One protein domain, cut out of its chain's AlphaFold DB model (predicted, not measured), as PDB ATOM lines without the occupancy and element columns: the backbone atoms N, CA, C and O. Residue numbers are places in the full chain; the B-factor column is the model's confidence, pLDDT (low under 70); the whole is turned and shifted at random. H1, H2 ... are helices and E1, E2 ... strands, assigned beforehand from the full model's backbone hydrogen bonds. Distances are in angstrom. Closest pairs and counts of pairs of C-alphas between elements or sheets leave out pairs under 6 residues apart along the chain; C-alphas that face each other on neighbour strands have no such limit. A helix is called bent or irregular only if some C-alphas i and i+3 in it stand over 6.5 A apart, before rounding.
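AT A GLANCE: This is residues 10 to 136 of the 167 residues of the protein "Flavin_Reduct domain-containing protein" of Fragilariopsis cylindrus CCMP1102 (UniProt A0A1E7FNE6). What is the main picture? One strongly twisted sheet of four antiparallel strands, in the order E1 E4 E3 E2, is curled like part of a barrel, with the long bent strands E3 and E4 inside it. Short helices stand round it: H1 after E1, H2 and H3 off the sheet, and H4 and H5, where residues 85 to 90 stick out. What makes it up? The 127 printed residues include, in order, E1 H1 E2 H2 H3 H4 H5 E3 E4, of mixed class. The whole is compact, with a radius of gyration of the C-alphas of 15.1 A and spans of 43 by 32 by 27 A.

HOW THE PARTS SIT: Which strands are neighbours? Edge strand E1, residues 17 to 23, is antiparallel to E4, residues 121 to 133, with N 18 and O 126 within hydrogen-bond range at 2.9 A. E4 forms a hairpin with E3, residues 106 to 118, with N 109 and O 130 at 2.8 A. E3 is antiparallel to edge strand E2, residues 37 to 42, with N 40 and O 108 at 2.8 A. Where are the helices? H1, residues 27 to 31, only grazes the sheet with residues 28 to 31. H2, residues 45 to 56, with its residues 50 to 54 alone only just touches H3, residues 64 to 68, with 3 pairs of C-alphas within 8 A, the closest those of Ile 54 and Lys 64, 6.7 A. H4, residues 82 to 85, only just touches H5, residues 89 to 95, with 3 such pairs, the closest Leu 83 and Arg 92, 6.7 A; H5 only grazes the sheet with residues 91 to 95. Are the helix backbones complete? Every O i to N i+4 pair is within hydrogen-bond range in H1, H3 and H5, and 6 of 8 in H2; H4 is too short for one.

IN THESE COORDINATES: Where do the strands begin and end? C-alpha 17 of E1 is at (9.286, -29.933, 1.469), and C-alpha 133 of E4 at (-7.861, -25.015, 4.745). Which elements are long? E4 measures 29.6 A and E3 29.4 A; E3 bends by 76 degrees at residue 114. H2, 17.7 A, is irregular: C-alphas 46 and 49 are 7.9 A apart.

THE WHOLE: How large is it? The C-alphas farthest apart, those of His 85 and Gly 119, are 43.6 A apart. Is it unbroken and sure? The printed part has no cut, and the link from H3 to H4 is long, with 13 residues. Residues 80 to 88 and residue 90 have pLDDT under 70.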
ATOM      1  N   THR A  10       5.178 -31.629  -6.650       97.69
ATOM      2  CA  THR A  10       4.960 -32.823  -5.819       97.69
ATOM      3  C   THR A  10       5.709 -32.704  -4.492       97.69
ATOM      4  O   THR A  10       6.741 -32.035  -4.415       97.69
ATOM      5  N   THR A  11       5.190 -33.334  -3.439       97.75
ATOM      6  CA  THR A  11       5.829 -33.389  -2.117       97.75
ATOM      7  C   THR A  11       7.100 -34.235  -2.153       97.75
ATOM      8  O   THR A  11       7.142 -35.258  -2.832       97.75
ATOM      9  N   ILE A  12       8.122 -33.824  -1.402       98.19
ATOM     10  CA  ILE A  12       9.377 -34.570  -1.226       98.19
ATOM     11  C   ILE A  12       9.296 -35.445   0.027       98.19
ATOM     12  O   ILE A  12       9.646 -36.619  -0.023       98.19
ATOM     13  N   ASP A  13       8.837 -34.878   1.147       96.06
ATOM     14  CA  ASP A  13       8.786 -35.556   2.442       96.06
ATOM     15  C   ASP A  13       7.694 -34.987   3.374       96.06
ATOM     16  O   ASP A  13       6.950 -34.067   3.023       96.06
ATOM     17  N   ASN A  14       7.620 -35.529   4.594       95.19
ATOM     18  CA  ASN A  14       6.671 -35.113   5.632       95.19
ATOM     19  C   ASN A  14       7.097 -33.844   6.399       95.19
ATOM     20  O   ASN A  14       6.396 -33.429   7.320       95.19
ATOM     21  N   SER A  15       8.228 -33.219   6.053       95.25
ATOM     22  CA  SER A  15       8.708 -31.977   6.680       95.25
ATOM     23  C   SER A  15       8.146 -30.712   6.012       95.25
ATOM     24  O   SER A  15       8.514 -29.589   6.370       95.25
ATOM     25  N   GLY A  16       7.242 -30.893   5.040       95.69
ATOM     26  CA  GLY A  16       6.645 -29.818   4.254       95.69
ATOM     27  C   GLY A  16       7.497 -29.400   3.056       95.69
ATOM     28  O   GLY A  16       7.231 -28.350   2.465       95.69
ATOM     29  N   LEU A  17       8.519 -30.179   2.684       98.25
ATOM     30  CA  LEU A  17       9.286 -29.933   1.469       98.25
ATOM     31  C   LEU A  17       8.543 -30.446   0.236       98.25
ATOM     32  O   LEU A  17       7.949 -31.525   0.230       98.25
ATOM     33  N   PHE A  18       8.608 -29.674  -0.840       98.69
ATOM     34  CA  PHE A  18       8.055 -30.040  -2.136       98.69
ATOM     35  C   PHE A  18       8.932 -29.495  -3.258       98.69
ATOM     36  O   PHE A  18       9.653 -28.512  -3.080       98.69
ATOM     37  N   VAL A  19       8.863 -30.124  -4.428       98.50
ATOM     38  CA  VAL A  19       9.449 -29.580  -5.652       98.50
ATOM     39  C   VAL A  19       8.371 -28.973  -6.529       98.50
ATOM     40  O   VAL A  19       7.249 -29.478  -6.584       98.50
ATOM     41  N   CYS A  20       8.714 -27.918  -7.260       98.31
ATOM     42  CA  CYS A  20       7.911 -27.461  -8.384       98.31
ATOM     43  C   CYS A  20       8.784 -27.016  -9.559       98.31
ATOM     44  O   CYS A  20       9.908 -26.548  -9.380       98.31
ATOM     45  N   SER A  21       8.270 -27.191 -10.774       98.38
ATOM     46  CA  SER A  21       8.939 -26.780 -12.005       98.38
ATOM     47  C   SER A  21       8.253 -25.553 -12.586       98.38
ATOM     48  O   SER A  21       7.050 -25.561 -12.857       98.38
ATOM     49  N   ILE A  22       9.027 -24.491 -12.808       98.00
ATOM     50  CA  ILE A  22       8.534 -23.245 -13.392       98.00
ATOM     51  C   ILE A  22       9.311 -22.906 -14.660       98.00
ATOM     52  O   ILE A  22      10.539 -22.835 -14.666       98.00
ATOM     53  N   ASN A  23       8.590 -22.670 -15.756       97.62
ATOM     54  CA  ASN A  23       9.212 -22.234 -17.002       97.62
ATOM     55  C   ASN A  23       9.821 -20.834 -16.824       97.62
ATOM     56  O   ASN A  23       9.146 -19.918 -16.345       97.62
ATOM     57  N   LYS A  24      11.073 -20.653 -17.259       97.56
ATOM     58  CA  LYS A  24      11.836 -19.408 -17.075       97.56
ATOM     59  C   LYS A  24      11.194 -18.185 -17.737       97.56
ATOM     60  O   LYS A  24      11.444 -17.067 -17.304       97.56
ATOM     61  N   LYS A  25      10.340 -18.377 -18.749       96.75
ATOM     62  CA  LYS A  25       9.620 -17.289 -19.435       96.75
ATOM     63  C   LYS A  25       8.419 -16.760 -18.643       96.75
ATOM     64  O   LYS A  25       7.878 -15.709 -18.987       96.75
ATOM     65  N   ARG A  26       7.954 -17.466 -17.602       96.94
ATOM     66  CA  ARG A  26       6.816 -17.014 -16.785       96.94
ATOM     67  C   ARG A  26       7.217 -15.780 -15.984       96.94
ATOM     68  O   ARG A  26       8.247 -15.786 -15.325       96.94
ATOM     69  N   TYR A  27       6.351 -14.766 -15.948       97.19
ATOM     70  CA  TYR A  27       6.596 -13.565 -15.141       97.19
ATOM     71  C   TYR A  27       6.817 -13.884 -13.650       97.19
ATOM     72  O   TYR A  27       7.664 -13.287 -12.998       97.19
ATOM     73  N   THR A  28       6.146 -14.910 -13.121       96.62
ATOM     74  CA  THR A  28       6.394 -15.399 -11.756       96.62
ATOM     75  C   THR A  28       7.839 -15.863 -11.535       96.62
ATOM     76  O   THR A  28       8.361 -15.646 -10.451       96.62
ATOM     77  N   ALA A  29       8.516 -16.444 -12.533       96.50
ATOM     78  CA  ALA A  29       9.910 -16.879 -12.386       96.50
ATOM     79  C   ALA A  29      10.866 -15.696 -12.164       96.50
ATOM     80  O   ALA A  29      11.849 -15.824 -11.439       96.50
ATOM     81  N   GLU A  30      10.564 -14.542 -12.757       95.25
ATOM     82  CA  GLU A  30      11.299 -13.298 -12.531       95.25
ATOM     83  C   GLU A  30      11.030 -12.733 -11.137       95.25
ATOM     84  O   GLU A  30      11.970 -12.393 -10.423       95.25
ATOM     85  N   LEU A  31       9.763 -12.707 -10.712       94.44
ATOM     86  CA  LEU A  31       9.395 -12.245  -9.371       94.44
ATOM     87  C   LEU A  31      10.031 -13.099  -8.266       94.44
ATOM     88  O   LEU A  31      10.405 -12.563  -7.224       94.44
ATOM     89  N   LEU A  32      10.217 -14.399  -8.512       93.25
ATOM     90  CA  LEU A  32      10.897 -15.307  -7.584       93.25
ATOM     91  C   LEU A  32      12.400 -15.019  -7.418       93.25
ATOM     92  O   LEU A  32      13.010 -15.514  -6.475       93.25
ATOM     93  N   ASN A  33      13.012 -14.207  -8.289       89.00
ATOM     94  CA  ASN A  33      14.379 -13.718  -8.069       89.00
ATOM     95  C   ASN A  33      14.432 -12.567  -7.054       89.00
ATOM     96  O   ASN A  33      15.487 -12.315  -6.483       89.00
ATOM     97  N   VAL A  34      13.312 -11.868  -6.844       89.00
ATOM     98  CA  VAL A  34      13.205 -10.729  -5.918       89.00
ATOM     99  C   VAL A  34      12.641 -11.168  -4.567       89.00
ATOM    100  O   VAL A  34      13.063 -10.674  -3.525       89.00
ATOM    101  N   SER A  35      11.693 -12.108  -4.572       86.75
ATOM    102  CA  SER A  35      11.064 -12.660  -3.372       86.75
ATOM    103  C   SER A  35      11.102 -14.180  -3.405       86.75
ATOM    104  O   SER A  35      10.584 -14.791  -4.334       86.75
ATOM    105  N   SER A  36      11.620 -14.805  -2.352       90.19
ATOM    106  CA  SER A  36      11.532 -16.258  -2.179       90.19
ATOM    107  C   SER A  36      10.180 -16.717  -1.624       90.19
ATOM    108  O   SER A  36       9.958 -17.919  -1.520       90.19
ATOM    109  N   VAL A  37       9.279 -15.797  -1.263       93.69
ATOM    110  CA  VAL A  37       7.975 -16.106  -0.659       93.69
ATOM    111  C   VAL A  37       6.864 -16.058  -1.705       93.69
ATOM    112  O   VAL A  37       6.771 -15.098  -2.474       93.69
ATOM    113  N   PHE A  38       5.989 -17.065  -1.691       96.44
ATOM    114  CA  PHE A  38       4.770 -17.125  -2.500       96.44
ATOM    115  C   PHE A  38       3.651 -17.873  -1.765       96.44
ATOM    116  O   PHE A  38       3.882 -18.485  -0.725       96.44
ATOM    117  N   VAL A  39       2.429 -17.820  -2.301       97.31
ATOM    118  CA  VAL A  39       1.273 -18.544  -1.756       97.31
ATOM    119  C   VAL A  39       0.744 -19.521  -2.799       97.31
ATOM    120  O   VAL A  39       0.409 -19.119  -3.915       97.31
ATOM    121  N   LEU A  40       0.653 -20.799  -2.437       98.06
ATOM    122  CA  LEU A  40      -0.144 -21.774  -3.172       98.06
ATOM    123  C   LEU A  40      -1.608 -21.615  -2.774       98.06
ATOM    124  O   LEU A  40      -1.941 -21.587  -1.592       98.06
ATOM    125  N   ASN A  41      -2.467 -21.511  -3.780       98.25
ATOM    126  CA  ASN A  41      -3.909 -21.409  -3.613       98.25
ATOM    127  C   ASN A  41      -4.542 -22.659  -4.225       98.25
ATOM    128  O   ASN A  41      -4.154 -23.049  -5.328       98.25
ATOM    129  N   VAL A  42      -5.494 -23.278  -3.525       97.75
ATOM    130  CA  VAL A  42      -6.241 -24.430  -4.049       97.75
ATOM    131  C   VAL A  42      -7.630 -23.970  -4.485       97.75
ATOM    132  O   VAL A  42      -8.449 -23.650  -3.620       97.75
ATOM    133  N   PRO A  43      -7.903 -23.905  -5.795       97.31
ATOM    134  CA  PRO A  43      -9.207 -23.520  -6.299       97.31
ATOM    135  C   PRO A  43     -10.152 -24.721  -6.439       97.31
ATOM    136  O   PRO A  43      -9.734 -25.884  -6.409       97.31
ATOM    137  N   THR A  44     -11.428 -24.421  -6.638       97.25
ATOM    138  CA  THR A  44     -12.511 -25.392  -6.824       97.25
ATOM    139  C   THR A  44     -13.065 -25.370  -8.247       97.25
ATOM    140  O   THR A  44     -12.694 -24.530  -9.066       97.25
ATOM    141  N   ARG A  45     -13.921 -26.345  -8.563       96.12
ATOM    142  CA  ARG A  45     -14.499 -26.559  -9.899       96.12
ATOM    143  C   ARG A  45     -15.213 -25.347 -10.502       96.12
ATOM    144  O   ARG A  45     -15.137 -25.109 -11.699       96.12
ATOM    145  N   ASP A  46     -15.883 -24.562  -9.682       96.00
ATOM    146  CA  ASP A  46     -16.531 -23.305 -10.067       96.00
ATOM    147  C   ASP A  46     -15.548 -22.225 -10.562       96.00
ATOM    148  O   ASP A  46     -15.962 -21.269 -11.212       96.00
ATOM    149  N   MET A  47     -14.244 -22.395 -10.326       97.06
ATOM    150  CA  MET A  47     -13.195 -21.469 -10.759       97.06
ATOM    151  C   MET A  47     -12.477 -21.899 -12.056       97.06
ATOM    152  O   MET A  47     -11.529 -21.224 -12.461       97.06
ATOM    153  N   GLU A  48     -12.877 -23.000 -12.710       95.88
ATOM    154  CA  GLU A  48     -12.174 -23.584 -13.873       95.88
ATOM    155  C   GLU A  48     -11.866 -22.566 -14.988       95.88
ATOM    156  O   GLU A  48     -10.706 -22.433 -15.390       95.88
ATOM    157  N   ASP A  49     -12.865 -21.798 -15.447       96.19
ATOM    158  CA  ASP A  49     -12.679 -20.781 -16.500       96.19
ATOM    159  C   ASP A  49     -11.643 -19.723 -16.089       96.19
ATOM    160  O   ASP A  49     -10.692 -19.423 -16.819       96.19
ATOM    161  N   THR A  50     -11.766 -19.210 -14.865       97.06
ATOM    162  CA  THR A  50     -10.848 -18.214 -14.305       97.06
ATOM    163  C   THR A  50      -9.413 -18.740 -14.262       97.06
ATOM    164  O   THR A  50      -8.477 -18.033 -14.645       97.06
ATOM    165  N   ILE A  51      -9.212 -19.994 -13.851       96.44
ATOM    166  CA  ILE A  51      -7.892 -20.637 -13.786       96.44
ATOM    167  C   ILE A  51      -7.274 -20.749 -15.186       96.44
ATOM    168  O   ILE A  51      -6.102 -20.401 -15.369       96.44
ATOM    169  N   LEU A  52      -8.044 -21.170 -16.195       96.62
ATOM    170  CA  LEU A  52      -7.562 -21.235 -17.583       96.62
ATOM    171  C   LEU A  52      -7.155 -19.857 -18.107       96.62
ATOM    172  O   LEU A  52      -6.082 -19.694 -18.704       96.62
ATOM    173  N   ARG A  53      -7.961 -18.834 -17.828       96.75
ATOM    174  CA  ARG A  53      -7.676 -17.444 -18.212       96.75
ATOM    175  C   ARG A  53      -6.438 -16.885 -17.505       96.75
ATOM    176  O   ARG A  53      -5.623 -16.208 -18.134       96.75
ATOM    177  N   ILE A  54      -6.214 -17.234 -16.236       96.94
ATOM    178  CA  ILE A  54      -4.977 -16.906 -15.512       96.94
ATOM    179  C   ILE A  54      -3.756 -17.566 -16.170       96.94
ATOM    180  O   ILE A  54      -2.708 -16.920 -16.305       96.94
ATOM    181  N   GLY A  55      -3.863 -18.841 -16.554       95.25
ATOM    182  CA  GLY A  55      -2.763 -19.628 -17.127       95.25
ATOM    183  C   GLY A  55      -2.376 -19.246 -18.562       95.25
ATOM    184  O   GLY A  55      -1.213 -19.423 -18.953       95.25
ATOM    185  N   SER A  56      -3.329 -18.698 -19.322       95.50
ATOM    186  CA  SER A  56      -3.197 -18.348 -20.746       95.50
ATOM    187  C   SER A  56      -2.634 -16.952 -21.018       95.50
ATOM    188  O   SER A  56      -2.309 -16.642 -22.161       95.50
ATOM    189  N   CYS A  57      -2.451 -16.113 -19.993       96.31
ATOM    190  CA  CYS A  57      -1.853 -14.784 -20.147       96.31
ATOM    191  C   CYS A  57      -0.629 -14.561 -19.243       96.31
ATOM    192  O   CYS A  57      -0.392 -15.263 -18.251       96.31
ATOM    193  N   SER A  58       0.175 -13.557 -19.590       97.19
ATOM    194  CA  SER A  58       1.347 -13.139 -18.821       97.19
ATOM    195  C   SER A  58       0.999 -11.968 -17.907       97.19
ATOM    196  O   SER A  58       0.358 -11.016 -18.334       97.19
ATOM    197  N   GLY A  59       1.466 -12.017 -16.657       97.00
ATOM    198  CA  GLY A  59       1.329 -10.888 -15.727       97.00
ATOM    199  C   GLY A  59       2.269  -9.722 -16.035       97.00
ATOM    200  O   GLY A  59       2.206  -8.701 -15.364       97.00
ATOM    201  N   ARG A  60       3.151  -9.888 -17.028       96.31
ATOM    202  CA  ARG A  60       4.025  -8.830 -17.541       96.31
ATOM    203  C   ARG A  60       3.231  -7.746 -18.268       96.31
ATOM    204  O   ARG A  60       3.575  -6.577 -18.176       96.31
ATOM    205  N   ASP A  61       2.166  -8.165 -18.946       96.00
ATOM    206  CA  ASP A  61       1.402  -7.330 -19.875       96.00
ATOM    207  C   ASP A  61      -0.035  -7.096 -19.383       96.00
ATOM    208  O   ASP A  61      -0.762  -6.265 -19.918       96.00
ATOM    209  N   VAL A  62      -0.474  -7.864 -18.381       96.75
ATOM    210  CA  VAL A  62      -1.861  -7.894 -17.917       96.75
ATOM    211  C   VAL A  62      -1.911  -7.889 -16.395       96.75
ATOM    212  O   VAL A  62      -1.418  -8.819 -15.753       96.75
ATOM    213  N   ASP A  63      -2.614  -6.914 -15.818       97.06
ATOM    214  CA  ASP A  63      -3.079  -7.020 -14.436       97.06
ATOM    215  C   ASP A  63      -4.200  -8.062 -14.360       97.06
ATOM    216  O   ASP A  63      -5.373  -7.797 -14.638       97.06
ATOM    217  N   LYS A  64      -3.817  -9.289 -14.010       97.62
ATOM    218  CA  LYS A  64      -4.736 -10.427 -13.918       97.62
ATOM    219  C   LYS A  64      -5.750 -10.277 -12.790       97.62
ATOM    220  O   LYS A  64      -6.831 -10.849 -12.895       97.62
ATOM    221  N   PHE A  65      -5.415  -9.543 -11.729       97.12
ATOM    222  CA  PHE A  65      -6.328  -9.347 -10.609       97.12
ATOM    223  C   PHE A  65      -7.481  -8.461 -11.047       97.12
ATOM    224  O   PHE A  65      -8.637  -8.857 -10.924       97.12
ATOM    225  N   HIS A  66      -7.163  -7.325 -11.670       97.19
ATOM    226  CA  HIS A  66      -8.176  -6.435 -12.222       97.19
ATOM    227  C   HIS A  66      -8.960  -7.094 -13.367       97.19
ATOM    228  O   HIS A  66     -10.188  -7.127 -13.338       97.19
ATOM    229  N   LYS A  67      -8.268  -7.691 -14.350       97.38
ATOM    230  CA  LYS A  67      -8.902  -8.270 -15.550       97.38
ATOM    231  C   LYS A  67      -9.893  -9.398 -15.246       97.38
ATOM    232  O   LYS A  67     -10.849  -9.580 -16.000       97.38
ATOM    233  N   PHE A  68      -9.640 -10.186 -14.202       96.94
ATOM    234  CA  PHE A  68     -10.473 -11.339 -13.843       96.94
ATOM    235  C   PHE A  68     -11.270 -11.129 -12.552       96.94
ATOM    236  O   PHE A  68     -11.894 -12.072 -12.080       96.94
ATOM    237  N   GLY A  69     -11.260  -9.918 -11.985       96.69
ATOM    238  CA  GLY A  69     -11.992  -9.604 -10.755       96.69
ATOM    239  C   GLY A  69     -11.538 -10.417  -9.540       96.69
ATOM    240  O   GLY A  69     -12.347 -10.683  -8.653       96.69
ATOM    241  N   LEU A  70     -10.266 -10.831  -9.499       97.38
ATOM    242  CA  LEU A  70      -9.753 -11.718  -8.457       97.38
ATOM    243  C   LEU A  70      -9.732 -11.000  -7.113       97.38
ATOM    244  O   LEU A  70      -9.009 -10.018  -6.927       97.38
ATOM    245  N   GLN A  71     -10.487 -11.539  -6.167       96.75
ATOM    246  CA  GLN A  71     -10.512 -11.046  -4.804       96.75
ATOM    247  C   GLN A  71      -9.317 -11.597  -4.025       96.75
ATOM    248  O   GLN A  71      -8.957 -12.775  -4.125       96.75
ATOM    249  N   ILE A  72      -8.669 -10.718  -3.263       96.00
ATOM    250  CA  ILE A  72      -7.471 -11.045  -2.494       96.00
ATOM    251  C   ILE A  72      -7.732 -10.943  -0.997       96.00
ATOM    252  O   ILE A  72      -8.501 -10.104  -0.533       96.00
ATOM    253  N   CYS A  73      -7.046 -11.774  -0.225       94.31
ATOM    254  CA  CYS A  73      -7.057 -11.704   1.228       94.31
ATOM    255  C   CYS A  73      -5.681 -12.043   1.806       94.31
ATOM    256  O   CYS A  73      -4.779 -12.521   1.108       94.31
ATOM    257  N   CYS A  74      -5.518 -11.838   3.111       92.19
ATOM    258  CA  CYS A  74      -4.409 -12.454   3.825       92.19
ATOM    259  C   CYS A  74      -4.566 -13.988   3.808       92.19
ATOM    260  O   CYS A  74      -5.699 -14.486   3.863       92.19
ATOM    261  N   PRO A  75      -3.462 -14.757   3.776       93.75
ATOM    262  CA  PRO A  75      -3.512 -16.203   3.967       93.75
ATOM    263  C   PRO A  75      -4.345 -16.591   5.197       93.75
ATOM    264  O   PRO A  75      -4.387 -15.875   6.197       93.75
ATOM    265  N   GLY A  76      -5.075 -17.702   5.086       93.69
ATOM    266  CA  GLY A  76      -6.036 -18.127   6.108       93.69
ATOM    267  C   GLY A  76      -7.275 -17.246   6.291       93.69
ATOM    268  O   GLY A  76      -7.897 -17.337   7.346       93.69
ATOM    269  N   TRP A  77      -7.628 -16.390   5.322       94.00
ATOM    270  CA  TRP A  77      -8.783 -15.469   5.393       94.00
ATOM    271  C   TRP A  77      -8.774 -14.589   6.649       94.00
ATOM    272  O   TRP A  77      -9.813 -14.149   7.135       94.00
ATOM    273  N   SER A  78      -7.582 -14.364   7.202       81.56
ATOM    274  CA  SER A  78      -7.411 -13.607   8.429       81.56
ATOM    275  C   SER A  78      -7.574 -12.118   8.157       81.56
ATOM    276  O   SER A  78      -7.201 -11.616   7.097       81.56
ATOM    277  N   SER A  79      -8.094 -11.389   9.141       71.31
ATOM    278  CA  SER A  79      -8.060  -9.929   9.092       71.31
ATOM    279  C   SER A  79      -6.608  -9.437   9.161       71.31
ATOM    280  O   SER A  79      -5.765 -10.043   9.831       71.31
ATOM    281  N   SER A  80      -6.305  -8.295   8.541       61.84
ATOM    282  CA  SER A  80      -4.980  -7.661   8.639       61.84
ATOM    283  C   SER A  80      -4.565  -7.338  10.084       61.84
ATOM    284  O   SER A  80      -3.382  -7.152  10.362       61.84
ATOM    285  N   SER A  81      -5.526  -7.257  11.011       56.06
ATOM    286  CA  SER A  81      -5.314  -7.111  12.457       56.06
ATOM    287  C   SER A  81      -4.847  -8.402  13.133       56.06
ATOM    288  O   SER A  81      -3.984  -8.339  14.004       56.06
ATOM    289  N   SER A  82      -5.336  -9.571  12.712       59.22
ATOM    290  CA  SER A  82      -4.981 -10.867  13.314       59.22
ATOM    291  C   SER A  82      -3.496 -11.205  13.136       59.22
ATOM    292  O   SER A  82      -2.875 -11.748  14.042       59.22
ATOM    293  N   LEU A  83      -2.889 -10.789  12.018       57.06
ATOM    294  CA  LEU A  83      -1.451 -10.957  11.761       57.06
ATOM    295  C   LEU A  83      -0.564 -10.079  12.666       57.06
ATOM    296  O   LEU A  83       0.630 -10.343  12.803       57.06
ATOM    297  N   ARG A  84      -1.114  -9.014  13.273       51.12
ATOM    298  CA  ARG A  84      -0.357  -8.103  14.153       51.12
ATOM    299  C   ARG A  84      -0.129  -8.683  15.547       51.12
ATOM    300  O   ARG A  84       0.827  -8.261  16.189       51.12
ATOM    301  N   HIS A  85      -0.965  -9.634  15.965       52.28
ATOM    302  CA  HIS A  85      -0.890 -10.334  17.251       52.28
ATOM    303  C   HIS A  85      -0.161 -11.683  17.164       52.28
ATOM    304  O   HIS A  85      -0.157 -12.448  18.125       52.28
ATOM    305  N   GLU A  86       0.456 -11.997  16.022       63.56
ATOM    306  CA  GLU A  86       1.294 -13.185  15.907       63.56
ATOM    307  C   GLU A  86       2.575 -12.986  16.732       63.56
ATOM    308  O   GLU A  86       3.407 -12.144  16.397       63.56
ATOM    309  N   HIS A  87       2.712 -13.755  17.817       63.75
ATOM    310  CA  HIS A  87       3.858 -13.691  18.732       63.75
ATOM    311  C   HIS A  87       5.145 -14.294  18.142       63.75
ATOM    312  O   HIS A  87       6.227 -14.085  18.683       63.75
ATOM    313  N   ASP A  88       5.036 -15.030  17.035       69.44
ATOM    314  CA  ASP A  88       6.179 -15.537  16.284       69.44
ATOM    315  C   ASP A  88       6.630 -14.496  15.242       69.44
ATOM    316  O   ASP A  88       6.056 -14.357  14.155       69.44
ATOM    317  N   ASP A  89       7.694 -13.763  15.573       70.94
ATOM    318  CA  ASP A  89       8.303 -12.748  14.709       70.94
ATOM    319  C   ASP A  89       8.752 -13.298  13.349       70.94
ATOM    320  O   ASP A  89       8.687 -12.593  12.331       70.94
ATOM    321  N   LYS A  90       9.184 -14.565  13.298       68.94
ATOM    322  CA  LYS A  90       9.606 -15.220  12.057       68.94
ATOM    323  C   LYS A  90       8.397 -15.451  11.161       68.94
ATOM    324  O   LYS A  90       8.431 -15.084   9.985       68.94
ATOM    325  N   LYS A  91       7.307 -15.976  11.724       70.06
ATOM    326  CA  LYS A  91       6.022 -16.133  11.029       70.06
ATOM    327  C   LYS A  91       5.506 -14.791  10.521       70.06
ATOM    328  O   LYS A  91       5.204 -14.663   9.334       70.06
ATOM    329  N   ARG A  92       5.514 -13.761  11.372       71.38
ATOM    330  CA  ARG A  92       5.071 -12.403  11.026       71.38
ATOM    331  C   ARG A  92       5.865 -11.803   9.867       71.38
ATOM    332  O   ARG A  92       5.279 -11.200   8.971       71.38
ATOM    333  N   LYS A  93       7.189 -11.982   9.852       74.69
ATOM    334  CA  LYS A  93       8.058 -11.485   8.774       74.69
ATOM    335  C   LYS A  93       7.792 -12.197   7.445       74.69
ATOM    336  O   LYS A  93       7.744 -11.525   6.417       74.69
ATOM    337  N   THR A  94       7.562 -13.510   7.471       72.56
ATOM    338  CA  THR A  94       7.264 -14.314   6.274       72.56
ATOM    339  C   THR A  94       5.892 -13.987   5.677       72.56
ATOM    340  O   THR A  94       5.763 -13.868   4.462       72.56
ATOM    341  N   ILE A  95       4.865 -13.789   6.508       75.25
ATOM    342  CA  ILE A  95       3.489 -13.538   6.036       75.25
ATOM    343  C   ILE A  95       3.192 -12.065   5.724       75.25
ATOM    344  O   ILE A  95       2.175 -11.786   5.097       75.25
ATOM    345  N   LYS A  96       4.061 -11.121   6.125       74.81
ATOM    346  CA  LYS A  96       3.806  -9.665   6.052       74.81
ATOM    347  C   LYS A  96       3.344  -9.179   4.674       74.81
ATOM    348  O   LYS A  96       2.534  -8.262   4.605       74.81
ATOM    349  N   ASN A  97       3.847  -9.797   3.607       77.12
ATOM    350  CA  ASN A  97       3.546  -9.427   2.222       77.12
ATOM    351  C   ASN A  97       2.885 -10.570   1.429       77.12
ATOM    352  O   ASN A  97       2.800 -10.501   0.204       77.12
ATOM    353  N   ALA A  98       2.468 -11.644   2.105       88.06
ATOM    354  CA  ALA A  98       1.830 -12.778   1.457       88.06
ATOM    355  C   ALA A  98       0.371 -12.437   1.129       88.06
ATOM    356  O   ALA A  98      -0.370 -11.948   1.981       88.06
ATOM    357  N   ILE A  99      -0.033 -12.708  -0.110       92.19
ATOM    358  CA  ILE A  99      -1.374 -12.416  -0.621       92.19
ATOM    359  C   ILE A  99      -1.946 -13.704  -1.207       92.19
ATOM    360  O   ILE A  99      -1.264 -14.405  -1.959       92.19
ATOM    361  N   ALA A 100      -3.181 -14.018  -0.829       96.25
ATOM    362  CA  ALA A 100      -3.919 -15.202  -1.247       96.25
ATOM    363  C   ALA A 100      -5.198 -14.810  -2.003       96.25
ATOM    364  O   ALA A 100      -5.631 -13.659  -1.922       96.25
ATOM    365  N   LEU A 101      -5.797 -15.752  -2.732       97.31
ATOM    366  CA  LEU A 101      -7.079 -15.567  -3.416       97.31
ATOM    367  C   LEU A 101      -8.220 -15.947  -2.472       97.31
ATOM    368  O   LEU A 101      -8.291 -17.092  -2.043       97.31
ATOM    369  N   SER A 102      -9.129 -15.020  -2.168       96.75
ATOM    370  CA  SER A 102     -10.153 -15.231  -1.128       96.75
ATOM    371  C   SER A 102     -11.060 -16.431  -1.374       96.75
ATOM    372  O   SER A 102     -11.504 -17.067  -0.415       96.75
ATOM    373  N   ASP A 103     -11.313 -16.732  -2.643       96.75
ATOM    374  CA  ASP A 103     -12.302 -17.725  -3.060       96.75
ATOM    375  C   ASP A 103     -11.712 -19.140  -3.103       96.75
ATOM    376  O   ASP A 103     -12.444 -20.123  -3.175       96.75
ATOM    377  N   CYS A 104     -10.386 -19.272  -3.001       97.88
ATOM    378  CA  CYS A 104      -9.751 -20.574  -2.868       97.88
ATOM    379  C   CYS A 104     -10.093 -21.222  -1.520       97.88
ATOM    380  O   CYS A 104     -10.446 -20.555  -0.548       97.88
ATOM    381  N   ILE A 105      -9.987 -22.551  -1.455       97.75
ATOM    382  CA  ILE A 105     -10.361 -23.347  -0.273       97.75
ATOM    383  C   ILE A 105      -9.184 -23.653   0.649       97.75
ATOM    384  O   ILE A 105      -9.384 -24.073   1.789       97.75
ATOM    385  N   ALA A 106      -7.961 -23.445   0.167       97.88
ATOM    386  CA  ALA A 106      -6.748 -23.596   0.948       97.88
ATOM    387  C   ALA A 106      -5.679 -22.604   0.494       97.88
ATOM    388  O   ALA A 106      -5.565 -22.292  -0.695       97.88
ATOM    389  N   HIS A 107      -4.894 -22.140   1.463       97.81
ATOM    390  CA  HIS A 107      -3.765 -21.237   1.281       97.81
ATOM    391  C   HIS A 107      -2.540 -21.858   1.933       97.81
ATOM    392  O   HIS A 107      -2.594 -22.185   3.117       97.81
ATOM    393  N   THR A 108      -1.428 -21.943   1.213       97.06
ATOM    394  CA  THR A 108      -0.149 -22.361   1.789       97.06
ATOM    395  C   THR A 108       0.919 -21.338   1.461       97.06
ATOM    396  O   THR A 108       1.241 -21.120   0.296       97.06
ATOM    397  N   VAL A 109       1.462 -20.692   2.489       96.38
ATOM    398  CA  VAL A 109       2.615 -19.800   2.366       96.38
ATOM    399  C   VAL A 109       3.865 -20.660   2.239       96.38
ATOM    400  O   VAL A 109       4.134 -21.503   3.096       96.38
ATOM    401  N   CYS A 110       4.622 -20.427   1.176       96.44
ATOM    402  CA  CYS A 110       5.797 -21.201   0.813       96.44
ATOM    403  C   CYS A 110       7.036 -20.317   0.690       96.44
ATOM    404  O   CYS A 110       6.944 -19.149   0.301       96.44
ATOM    405  N   THR A 111       8.200 -20.908   0.943       95.75
ATOM    406  CA  THR A 111       9.515 -20.313   0.678       95.75
ATOM    407  C   THR A 111      10.288 -21.155  -0.336       95.75
ATOM    408  O   THR A 111      10.273 -22.383  -0.270       95.75
ATOM    409  N   VAL A 112      10.986 -20.517  -1.277       96.81
ATOM    410  CA  VAL A 112      11.965 -21.186  -2.148       96.81
ATOM    411  C   VAL A 112      13.252 -21.399  -1.354       96.81
ATOM    412  O   VAL A 112      13.867 -20.437  -0.898       96.81
ATOM    413  N   GLN A 113      13.651 -22.660  -1.197       96.56
ATOM    414  CA  GLN A 113      14.852 -23.083  -0.470       96.56
ATOM    415  C   GLN A 113      16.055 -23.183  -1.408       96.56
ATOM    416  O   GLN A 113      17.159 -22.761  -1.071       96.56
ATOM    417  N   SER A 114      15.845 -23.727  -2.607       96.94
ATOM    418  CA  SER A 114      16.877 -23.803  -3.635       96.94
ATOM    419  C   SER A 114      16.275 -23.787  -5.036       96.94
ATOM    420  O   SER A 114      15.089 -24.061  -5.239       96.94
ATOM    421  N   LYS A 115      17.111 -23.428  -6.011       96.88
ATOM    422  CA  LYS A 115      16.753 -23.297  -7.423       96.88
ATOM    423  C   LYS A 115      17.819 -23.979  -8.272       96.88
ATOM    424  O   LYS A 115      18.994 -23.651  -8.146       96.88
ATOM    425  N   GLN A 116      17.402 -24.892  -9.139       97.56
ATOM    426  CA  GLN A 116      18.272 -25.640 -10.045       97.56
ATOM    427  C   GLN A 116      17.893 -25.361 -11.498       97.56
ATOM    428  O   GLN A 116      16.708 -25.347 -11.845       97.56
ATOM    429  N   ASP A 117      18.896 -25.134 -12.343       97.62
ATOM    430  CA  ASP A 117      18.703 -24.962 -13.782       97.62
ATOM    431  C   ASP A 117      18.409 -26.313 -14.446       97.62
ATOM    432  O   ASP A 117      19.192 -27.246 -14.304       97.62
ATOM    433  N   GLN A 118      17.292 -26.411 -15.167       97.88
ATOM    434  CA  GLN A 118      16.921 -27.575 -15.977       97.88
ATOM    435  C   GLN A 118      16.617 -27.152 -17.427       97.88
ATOM    436  O   GLN A 118      15.629 -27.561 -18.043       97.88
ATOM    437  N   GLY A 119      17.423 -26.237 -17.971       96.75
ATOM    438  CA  GLY A 119      17.289 -25.715 -19.328       96.75
ATOM    439  C   GLY A 119      16.203 -24.645 -19.431       96.75
ATOM    440  O   GLY A 119      16.418 -23.485 -19.085       96.75
ATOM    441  N   GLN A 120      15.020 -25.002 -19.934       97.56
ATOM    442  CA  GLN A 120      13.908 -24.046 -20.092       97.56
ATOM    443  C   GLN A 120      13.144 -23.787 -18.785       97.56
ATOM    444  O   GLN A 120      12.318 -22.873 -18.711       97.56
ATOM    445  N   HIS A 121      13.396 -24.595 -17.757       98.38
ATOM    446  CA  HIS A 121      12.706 -24.539 -16.477       98.38
ATOM    447  C   HIS A 121      13.694 -24.352 -15.326       98.38
ATOM    448  O   HIS A 121      14.850 -24.768 -15.400       98.38
ATOM    449  N   TRP A 122      13.211 -23.729 -14.256       98.00
ATOM    450  CA  TRP A 122      13.796 -23.862 -12.931       98.00
ATOM    451  C   TRP A 122      13.102 -25.010 -12.206       98.00
ATOM    452  O   TRP A 122      11.870 -25.040 -12.158       98.00
ATOM    453  N   LEU A 123      13.881 -25.911 -11.609       98.44
ATOM    454  CA  LEU A 123      13.384 -26.827 -10.591       98.44
ATOM    455  C   LEU A 123      13.616 -26.184  -9.223       98.44
ATOM    456  O   LEU A 123      14.750 -25.879  -8.854       98.44
ATOM    457  N   LEU A 124      12.534 -25.926  -8.500       98.44
ATOM    458  CA  LEU A 124      12.561 -25.257  -7.206       98.44
ATOM    459  C   LEU A 124      12.297 -26.273  -6.106       98.44
ATOM    460  O   LEU A 124      11.260 -26.933  -6.136       98.44
ATOM    461  N   VAL A 125      13.180 -26.342  -5.112       98.44
ATOM    462  CA  VAL A 125      12.859 -26.968  -3.826       98.44
ATOM    463  C   VAL A 125      12.247 -25.891  -2.948       98.44
ATOM    464  O   VAL A 125      12.838 -24.828  -2.751       98.44
ATOM    465  N   CYS A 126      11.051 -26.151  -2.445       98.31
ATOM    466  CA  CYS A 126      10.263 -25.211  -1.670       98.31
ATOM    467  C   CYS A 126       9.860 -25.830  -0.333       98.31
ATOM    468  O   CYS A 126       9.757 -27.051  -0.212       98.31
ATOM    469  N   LYS A 127       9.600 -24.983   0.660       97.25
ATOM    470  CA  LYS A 127       9.101 -25.386   1.972       97.25
ATOM    471  C   LYS A 127       7.750 -24.743   2.238       97.25
ATOM    472  O   LYS A 127       7.589 -23.543   2.026       97.25
ATOM    473  N   GLN A 128       6.795 -25.537   2.705       96.00
ATOM    474  CA  GLN A 128       5.545 -25.048   3.275       96.00
ATOM    475  C   GLN A 128       5.834 -24.490   4.671       96.00
ATOM    476  O   GLN A 128       6.309 -25.212   5.543       96.00
ATOM    477  N   GLU A 129       5.572 -23.204   4.875       93.06
ATOM    478  CA  GLU A 129       5.762 -22.556   6.176       93.06
ATOM    479  C   GLU A 129       4.464 -22.608   6.986       93.06
ATOM    480  O   GLU A 129       4.458 -23.033   8.138       93.06
ATOM    481  N   PHE A 130       3.345 -22.215   6.365       91.44
ATOM    482  CA  PHE A 130       2.030 -22.165   7.006       91.44
ATOM    483  C   PHE A 130       0.936 -22.535   6.017       91.44
ATOM    484  O   PHE A 130       0.947 -22.051   4.885       91.44
ATOM    485  N   SER A 131      -0.034 -23.330   6.465       93.94
ATOM    486  CA  SER A 131      -1.160 -23.783   5.651       93.94
ATOM    487  C   SER A 131      -2.481 -23.552   6.365       93.94
ATOM    488  O   SER A 131      -2.599 -23.753   7.572       93.94
ATOM    489  N   TRP A 132      -3.491 -23.184   5.589       95.00
ATOM    490  CA  TRP A 132      -4.873 -23.067   6.020       95.00
ATOM    491  C   TRP A 132      -5.764 -23.786   5.028       95.00
ATOM    492  O   TRP A 132      -5.529 -23.736   3.824       95.00
ATOM    493  N   CYS A 133      -6.823 -24.393   5.541       96.62
ATOM    494  CA  CYS A 133      -7.861 -25.015   4.745       96.62
ATOM    495  C   CYS A 133      -9.221 -24.655   5.339       96.62
ATOM    496  O   CYS A 133      -9.379 -24.593   6.561       96.62
ATOM    497  N   ARG A 134     -10.219 -24.436   4.483       96.12
ATOM    498  CA  ARG A 134     -11.616 -24.358   4.911       96.12
ATOM    499  C   ARG A 134     -11.977 -25.660   5.629       96.12
ATOM    500  O   ARG A 134     -11.737 -26.743   5.100       96.12
ATOM    501  N   LYS A 135     -12.583 -25.560   6.816       95.38
ATOM    502  CA  LYS A 135     -12.912 -26.725   7.659       95.38
ATOM    503  C   LYS A 135     -13.750 -27.773   6.921       95.38
ATOM    504  O   LYS A 135     -13.507 -28.960   7.079       95.38
ATOM    505  N   VAL A 136     -14.671 -27.336   6.066       96.31
ATOM    506  CA  VAL A 136     -15.520 -28.219   5.247       96.31
ATOM    507  C   VAL A 136     -14.753 -29.039   4.191       96.31
ATOM    508  O   VAL A 136     -15.307 -29.979   3.631       96.31
TER     509      VAL A 136